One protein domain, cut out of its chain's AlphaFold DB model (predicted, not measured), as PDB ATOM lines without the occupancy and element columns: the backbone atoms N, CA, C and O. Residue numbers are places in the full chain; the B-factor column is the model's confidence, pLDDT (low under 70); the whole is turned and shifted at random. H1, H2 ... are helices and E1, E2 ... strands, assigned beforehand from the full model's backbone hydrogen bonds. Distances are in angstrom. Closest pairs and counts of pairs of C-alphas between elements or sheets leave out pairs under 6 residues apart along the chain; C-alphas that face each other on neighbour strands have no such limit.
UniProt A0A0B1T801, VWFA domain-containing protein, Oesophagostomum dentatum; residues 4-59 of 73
ATOM      1  N   GLN A   4     -10.783 -26.848  37.365       50.56
ATOM      2  CA  GLN A   4      -9.450 -27.357  37.002       50.56
ATOM      3  C   GLN A   4      -9.149 -28.804  37.448       50.56
ATOM      4  O   GLN A   4      -8.283 -29.460  36.879       50.56
ATOM      5  N   HIS A   5      -9.843 -29.334  38.464       57.94
ATOM      6  CA  HIS A   5      -9.660 -30.733  38.888       57.94
ATOM      7  C   HIS A   5     -10.377 -31.731  37.979       57.94
ATOM      8  O   HIS A   5     -10.056 -32.919  37.996       57.94
ATOM      9  N   MET A   6     -11.349 -31.259  37.206       66.88
ATOM     10  CA  MET A   6     -12.262 -32.121  36.477       66.88
ATOM     11  C   MET A   6     -11.801 -32.385  35.045       66.88
ATOM     12  O   MET A   6     -11.983 -33.495  34.547       66.88
ATOM     13  N   ASP A   7     -11.055 -31.446  34.467       76.31
ATOM     14  CA  ASP A   7     -10.304 -31.654  33.228       76.31
ATOM     15  C   ASP A   7      -9.371 -32.873  33.338       76.31
ATOM     16  O   ASP A   7      -9.257 -33.661  32.404       76.31
ATOM     17  N   ASN A   8      -8.780 -33.105  34.518       84.75
ATOM     18  CA  ASN A   8      -7.936 -34.276  34.768       84.75
ATOM     19  C   ASN A   8      -8.731 -35.591  34.776       84.75
ATOM     20  O   ASN A   8      -8.233 -36.608  34.296       84.75
ATOM     21  N   ALA A   9      -9.955 -35.591  35.318       86.56
ATOM     22  CA  ALA A   9     -10.811 -36.777  35.329       86.56
ATOM     23  C   ALA A   9     -11.294 -37.116  33.914       86.56
ATOM     24  O   ALA A   9     -11.225 -38.273  33.502       86.56
ATOM     25  N   LEU A  10     -11.710 -36.104  33.147       88.19
ATOM     26  CA  LEU A  10     -12.096 -36.287  31.752       88.19
ATOM     27  C   LEU A  10     -10.905 -36.756  30.903       88.19
ATOM     28  O   LEU A  10     -11.031 -37.725  30.161       88.19
ATOM     29  N   ALA A  11      -9.723 -36.157  31.072       91.12
ATOM     30  CA  ALA A  11      -8.505 -36.596  30.390       91.12
ATOM     31  C   ALA A  11      -8.121 -38.043  30.748       91.12
ATOM     32  O   ALA A  11      -7.708 -38.817  29.880       91.12
ATOM     33  N   PHE A  12      -8.289 -38.447  32.011       92.44
ATOM     34  CA  PHE A  12      -8.081 -39.833  32.428       92.44
ATOM     35  C   PHE A  12      -9.066 -40.790  31.741       92.44
ATOM     36  O   PHE A  12      -8.648 -41.816  31.202       92.44
ATOM     37  N   ILE A  13     -10.353 -40.441  31.691       93.88
ATOM     38  CA  ILE A  13     -11.368 -41.243  30.998       93.88
ATOM     39  C   ILE A  13     -11.025 -41.365  29.508       93.88
ATOM     40  O   ILE A  13     -10.957 -42.478  28.991       93.88
ATOM     41  N   LEU A  14     -10.729 -40.250  28.837       94.50
ATOM     42  CA  LEU A  14     -10.377 -40.232  27.415       94.50
ATOM     43  C   LEU A  14      -9.118 -41.056  27.122       94.50
ATOM     44  O   LEU A  14      -9.095 -41.846  26.180       94.50
ATOM     45  N   SER A  15      -8.077 -40.936  27.952       95.12
ATOM     46  CA  SER A  15      -6.857 -41.742  27.799       95.12
ATOM     47  C   SER A  15      -7.098 -43.237  28.025       95.12
ATOM     48  O   SER A  15      -6.470 -44.056  27.353       95.12
ATOM     49  N   THR A  16      -8.036 -43.593  28.905       95.00
ATOM     50  CA  THR A  16      -8.463 -44.980  29.130       95.00
ATOM     51  C   THR A  16      -9.216 -45.522  27.915       95.00
ATOM     52  O   THR A  16      -8.848 -46.573  27.391       95.00
ATOM     53  N   LEU A  17     -10.214 -44.784  27.412       95.06
ATOM     54  CA  LEU A  17     -10.966 -45.149  26.206       95.06
ATOM     55  C   LEU A  17     -10.048 -45.314  24.993       95.06
ATOM     56  O   LEU A  17     -10.215 -46.248  24.212       95.06
ATOM     57  N   ASN A  18      -9.026 -44.461  24.864       95.12
ATOM     58  CA  ASN A  18      -8.114 -44.515  23.727       95.12
ATOM     59  C   ASN A  18      -7.267 -45.811  23.674       95.12
ATOM     60  O   ASN A  18      -6.756 -46.185  22.614       95.12
ATOM     61  N   GLN A  19      -7.123 -46.510  24.804       95.00
ATOM     62  CA  GLN A  19      -6.415 -47.793  24.899       95.00
ATOM     63  C   GLN A  19      -7.330 -49.010  24.692       95.00
ATOM     64  O   GLN A  19      -6.839 -50.136  24.635       95.00
ATOM     65  N   MET A  20      -8.644 -48.808  24.580       93.94
ATOM     66  CA  MET A  20      -9.628 -49.882  24.462       93.94
ATOM     67  C   MET A  20     -10.054 -50.121  23.012       93.94
ATOM     68  O   MET A  20     -10.094 -49.208  22.186       93.94
ATOM     69  N   THR A  21     -10.453 -51.358  22.717       96.62
ATOM     70  CA  THR A  21     -11.178 -51.695  21.484       96.62
ATOM     71  C   THR A  21     -12.670 -51.508  21.736       96.62
ATOM     72  O   THR A  21     -13.340 -52.434  22.193       96.62
ATOM     73  N   ILE A  22     -13.175 -50.294  21.503       97.25
ATOM     74  CA  ILE A  22     -14.588 -49.955  21.715       97.25
ATOM     75  C   ILE A  22     -15.431 -50.320  20.492       97.25
ATOM     76  O   ILE A  22     -15.052 -49.999  19.366       97.25
ATOM     77  N   GLY A  23     -16.585 -50.941  20.733       96.25
ATOM     78  CA  GLY A  23     -17.593 -51.239  19.720       96.25
ATOM     79  C   GLY A  23     -18.685 -52.177  20.237       96.25
ATOM     80  O   GLY A  23     -18.679 -52.587  21.399       96.25
ATOM     81  N   GLN A  24     -19.651 -52.508  19.379       95.81
ATOM     82  CA  GLN A  24     -20.841 -53.283  19.766       95.81
ATOM     83  C   GLN A  24     -20.769 -54.776  19.404       95.81
ATOM     84  O   GLN A  24     -21.630 -55.548  19.843       95.81
ATOM     85  N   GLU A  25     -19.751 -55.173  18.641       95.12
ATOM     86  CA  GLU A  25     -19.548 -56.540  18.153       95.12
ATOM     87  C   GLU A  25     -18.970 -57.480  19.224       95.12
ATOM     88  O   GLU A  25     -18.599 -57.075  20.329       95.12
ATOM     89  N   GLU A  26     -18.907 -58.771  18.895       91.38
ATOM     90  CA  GLU A  26     -18.273 -59.771  19.749       91.38
ATOM     91  C   GLU A  26     -16.790 -59.442  19.972       91.38
ATOM     92  O   GLU A  26     -16.096 -58.975  19.073       91.38
ATOM     93  N   GLN A  27     -16.291 -59.703  21.185       91.88
ATOM     94  CA  GLN A  27     -14.908 -59.407  21.597       91.88
ATOM     95  C   GLN A  27     -14.536 -57.910  21.618       91.88
ATOM     96  O   GLN A  27     -13.360 -57.576  21.768       91.88
ATOM     97  N   MET A  28     -15.513 -57.002  21.522       96.19
ATOM     98  CA  MET A  28     -15.311 -55.567  21.726       96.19
ATOM     99  C   MET A  28     -15.788 -55.116  23.111       96.19
ATOM    100  O   MET A  28     -16.644 -55.734  23.747       96.19
ATOM    101  N   THR A  29     -15.207 -54.022  23.596       96.31
ATOM    102  CA  THR A  29     -15.578 -53.392  24.865       96.31
ATOM    103  C   THR A  29     -16.687 -52.370  24.642       96.31
ATOM    104  O   THR A  29     -16.641 -51.575  23.708       96.31
ATOM    105  N   ARG A  30     -17.670 -52.357  25.542       97.19
ATOM    106  CA  ARG A  30     -18.731 -51.347  25.583       97.19
ATOM    107  C   ARG A  30     -18.464 -50.367  26.716       97.19
ATOM    108  O   ARG A  30     -18.093 -50.792  27.810       97.19
ATOM    109  N   ALA A  31     -18.671 -49.081  26.461       95.81
ATOM    110  CA  ALA A  31     -18.499 -48.019  27.445       95.81
ATOM    111  C   ALA A  31     -19.838 -47.330  27.721       95.81
ATOM    112  O   ALA A  31     -20.614 -47.083  26.804       95.81
ATOM    113  N   GLY A  32     -20.088 -47.027  28.990       95.38
ATOM    114  CA  GLY A  32     -21.257 -46.291  29.459       95.38
ATOM    115  C   GLY A  32     -20.859 -45.423  30.645       95.38
ATOM    116  O   GLY A  32     -19.899 -45.736  31.354       95.38
ATOM    117  N   PHE A  33     -21.576 -44.320  30.846       93.94
ATOM    118  CA  PHE A  33     -21.203 -43.294  31.813       93.94
ATOM    119  C   PHE A  33     -22.403 -42.846  32.633       93.94
ATOM    120  O   PHE A  33     -23.463 -42.513  32.105       93.94
ATOM    121  N   ILE A  34     -22.191 -42.782  33.942       92.44
ATOM    122  CA  ILE A  34     -23.130 -42.238  34.916       92.44
ATOM    123  C   ILE A  34     -22.374 -41.171  35.698       92.44
ATOM    124  O   ILE A  34     -21.289 -41.440  36.216       92.44
ATOM    125  N   THR A  35     -22.947 -39.977  35.818       88.94
ATOM    126  CA  THR A  35     -22.477 -38.990  36.797       88.94
ATOM    127  C   THR A  35     -23.321 -39.081  38.051       88.94
ATOM    128  O   THR A  35     -24.496 -39.445  38.009       88.94
ATOM    129  N   PHE A  36     -22.725 -38.766  39.193       86.25
ATOM    130  CA  PHE A  36     -23.441 -38.745  40.456       86.25
ATOM    131  C   PHE A  36     -22.953 -37.583  41.313       86.25
ATOM    132  O   PHE A  36     -21.756 -37.343  41.454       86.25
ATOM    133  N   ALA A  37     -23.915 -36.895  41.912       85.12
ATOM    134  CA  ALA A  37     -23.704 -35.972  43.016       85.12
ATOM    135  C   ALA A  37     -24.784 -36.273  44.060       85.12
ATOM    136  O   ALA A  37     -24.839 -37.392  44.580       85.12
ATOM    137  N   LYS A  38     -25.722 -35.349  44.295       82.62
ATOM    138  CA  LYS A  38     -26.930 -35.638  45.077       82.62
ATOM    139  C   LYS A  38     -27.804 -36.707  44.407       82.62
ATOM    140  O   LYS A  38     -28.373 -37.556  45.094       82.62
ATOM    141  N   THR A  39     -27.892 -36.690  43.080       82.00
ATOM    142  CA  THR A  39     -28.643 -37.667  42.280       82.00
ATOM    143  C   THR A  39     -27.744 -38.238  41.187       82.00
ATOM    144  O   THR A  39     -26.839 -37.558  40.709       82.00
ATOM    145  N   ALA A  40     -27.954 -39.507  40.829       88.38
ATOM    146  CA  ALA A  40     -27.257 -40.137  39.714       88.38
ATOM    147  C   ALA A  40     -27.984 -39.840  38.394       88.38
ATOM    148  O   ALA A  40     -29.214 -39.908  38.338       88.38
ATOM    149  N   LYS A  41     -27.229 -39.539  37.336       89.88
ATOM    150  CA  LYS A  41     -27.727 -39.294  35.978       89.88
ATOM    151  C   LYS A  41     -26.985 -40.204  35.003       89.88
ATOM    152  O   LYS A  41     -25.757 -40.171  34.936       89.88
ATOM    153  N   MET A  42     -27.736 -41.002  34.246       92.94
ATOM    154  CA  MET A  42     -27.198 -41.715  33.087       92.94
ATOM    155  C   MET A  42     -26.829 -40.686  32.017       92.94
ATOM    156  O   MET A  42     -27.685 -39.899  31.612       92.94
ATOM    157  N   GLN A  43     -25.566 -40.672  31.601       93.50
ATOM    158  CA  GLN A  43     -25.096 -39.858  30.478       93.50
ATOM    159  C   GLN A  43     -25.152 -40.683  29.195       93.50
ATOM    160  O   GLN A  43     -25.744 -40.257  28.209       93.50
ATOM    161  N   TYR A  44     -24.615 -41.905  29.251       96.06
ATOM    162  CA  TYR A  44     -24.537 -42.805  28.108       96.06
ATOM    163  C   TYR A  44     -24.752 -44.255  28.536       96.06
ATOM    164  O   TYR A  44     -24.073 -44.756  29.435       96.06
ATOM    165  N   GLU A  45     -25.671 -44.931  27.852       96.88
ATOM    166  CA  GLU A  45     -25.884 -46.375  27.963       96.88
ATOM    167  C   GLU A  45     -24.750 -47.153  27.273       96.88
ATOM    168  O   GLU A  45     -24.068 -46.639  26.387       96.88
ATOM    169  N   LEU A  46     -24.572 -48.435  27.616       96.94
ATOM    170  CA  LEU A  46     -23.497 -49.282  27.064       96.94
ATOM    171  C   LEU A  46     -23.565 -49.490  25.537       96.94
ATOM    172  O   LEU A  46     -22.585 -49.905  24.919       96.94
ATOM    173  N   ASN A  47     -24.723 -49.260  24.923       96.06
ATOM    174  CA  ASN A  47     -24.936 -49.396  23.482       96.06
ATOM    175  C   ASN A  47     -24.777 -48.076  22.713       96.06
ATOM    176  O   ASN A  47     -25.071 -48.054  21.523       96.06
ATOM    177  N   HIS A  48     -24.353 -46.998  23.379       96.94
ATOM    178  CA  HIS A  48     -24.264 -45.679  22.763       96.94
ATOM    179  C   HIS A  48     -23.082 -45.557  21.794       96.94
ATOM    180  O   HIS A  48     -23.275 -45.157  20.653       96.94
ATOM    181  N   PHE A  49     -21.875 -45.928  22.233       96.75
ATOM    182  CA  PHE A  49     -20.668 -45.768  21.421       96.75
ATOM    183  C   PHE A  49     -20.418 -46.983  20.527       96.75
ATOM    184  O   PHE A  49     -20.377 -48.125  20.999       96.75
ATOM    185  N   HIS A  50     -20.199 -46.740  19.238       96.25
ATOM    186  CA  HIS A  50     -20.001 -47.781  18.226       96.25
ATOM    187  C   HIS A  50     -18.542 -47.967  17.805       96.25
ATOM    188  O   HIS A  50     -18.215 -48.972  17.176       96.25
ATOM    189  N   SER A  51     -17.664 -47.032  18.164       96.69
ATOM    190  CA  SER A  51     -16.230 -47.119  17.900       96.69
ATOM    191  C   SER A  51     -15.425 -46.364  18.955       96.69
ATOM    192  O   SER A  51     -15.972 -45.630  19.779       96.69
ATOM    193  N   LYS A  52     -14.100 -46.529  18.927       96.38
ATOM    194  CA  LYS A  52     -13.195 -45.749  19.776       96.38
ATOM    195  C   LYS A  52     -13.247 -44.252  19.463       96.38
ATOM    196  O   LYS A  52     -13.268 -43.466  20.397       96.38
ATOM    197  N   GLU A  53     -13.265 -43.888  18.182       96.19
ATOM    198  CA  GLU A  53     -13.312 -42.492  17.726       96.19
ATOM    199  C   GLU A  53     -14.593 -41.810  18.215       96.19
ATOM    200  O   GLU A  53     -14.524 -40.782  18.879       96.19
ATOM    201  N   ASP A  54     -15.729 -42.488  18.041       95.62
ATOM    202  CA  ASP A  54     -17.035 -42.082  18.570       95.62
ATOM    203  C   ASP A  54     -16.998 -41.869  20.096       95.62
ATOM    204  O   ASP A  54     -17.433 -40.841  20.605       95.62
ATOM    205  N   ALA A  55     -16.367 -42.784  20.840       95.06
ATOM    206  CA  ALA A  55     -16.209 -42.640  22.287       95.06
ATOM    207  C   ALA A  55     -15.259 -41.508  22.710       95.06
ATOM    208  O   ALA A  55     -15.468 -40.908  23.761       95.06
ATOM    209  N   THR A  56     -14.193 -41.222  21.959       94.56
ATOM    210  CA  THR A  56     -13.218 -40.182  22.335       94.56
ATOM    211  C   THR A  56     -13.614 -38.784  21.881       94.56
ATOM    212  O   THR A  56     -13.221 -37.816  22.528       94.56
ATOM    213  N   GLU A  57     -14.372 -38.667  20.792       92.75
ATOM    214  CA  GLU A  57     -14.810 -37.384  20.232       92.75
ATOM    215  C   GLU A  57     -16.232 -37.012  20.664       92.75
ATOM    216  O   GLU A  57     -16.526 -35.832  20.828       92.75
ATOM    217  N   GLY A  58     -17.100 -38.003  20.890       90.62
ATOM    218  CA  GLY A  58     -18.501 -37.805  21.268       90.62
ATOM    219  C   GLY A  58     -18.768 -37.755  22.774       90.62
ATOM    220  O   GLY A  58     -19.913 -37.561  23.179       90.62
ATOM    221  N   LEU A  59     -17.749 -37.952  23.622       90.81
ATOM    222  CA  LEU A  59     -17.921 -37.932  25.075       90.81
ATOM    223  C   LEU A  59     -18.095 -36.502  25.598       90.81
ATOM    224  O   LEU A  59     -17.125 -35.771  25.796       90.81
TER     225      LEU A  59
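This is residues 4 to 59 of the 73 residues of the protein "VWFA domain-containing protein" of Oesophagostomum dentatum (UniProt A0A0B1T801). A longer helix, H1, and a two-stranded hairpin, E1 and E2, make two separate arms along the longest axis, joined at one end by a long looping stretch, residues 19 to 32. The short helix H2 packs on the later part of H1, while residues 4 to 9 stick out at the other end. The 56 printed residues have two named helices and two named strands, in the order H1, E1, E2, H2; the sheet, E1 - E2, is antiparallel and the class is mixed, helices and strands. The whole is only just compact, close to loose, with a radius of gyration of the C-alphas of 12.0 A, and elongated, spanning 36 by 22 by 16 A.

H1, residues 6 to 18, touches H2, residues 52 to 57, with residues 14 to 18 alone. Their closest C-alphas, those of Leu 14 and Thr 56, are 5.8 A apart. The two helices run opposite ways at a shallow tilt of 24 degrees. In both, every O i to N i+4 pair is within hydrogen-bond range. E1, residues 33 to 36, and E2, residues 40 to 44, form a hairpin, antiparallel with 161 degrees between their directions. N 33 and O 44 are within hydrogen-bond range at 2.9 A, as are N 41 and O 35 at 2.8 A. H1 and E2 are apart, and so are E1 and H2.

H1 runs 18.3 A from C-alpha 6 at (-12.262, -32.121, 36.477) to C-alpha 18. E1 measures 10.0 A, E2 12.2 A. H2 runs 8.5 A and ends with C-alpha 57 at (-14.810, -37.384, 20.232).

The C-alphas farthest apart, of Gln 4 and Glu 26, are 37.8 A apart. The printed part has no cut. The link from H1 to E1 is long, with 14 residues. Mean pLDDT of the printed part is 91.0; residues 4 to 6 are under 70.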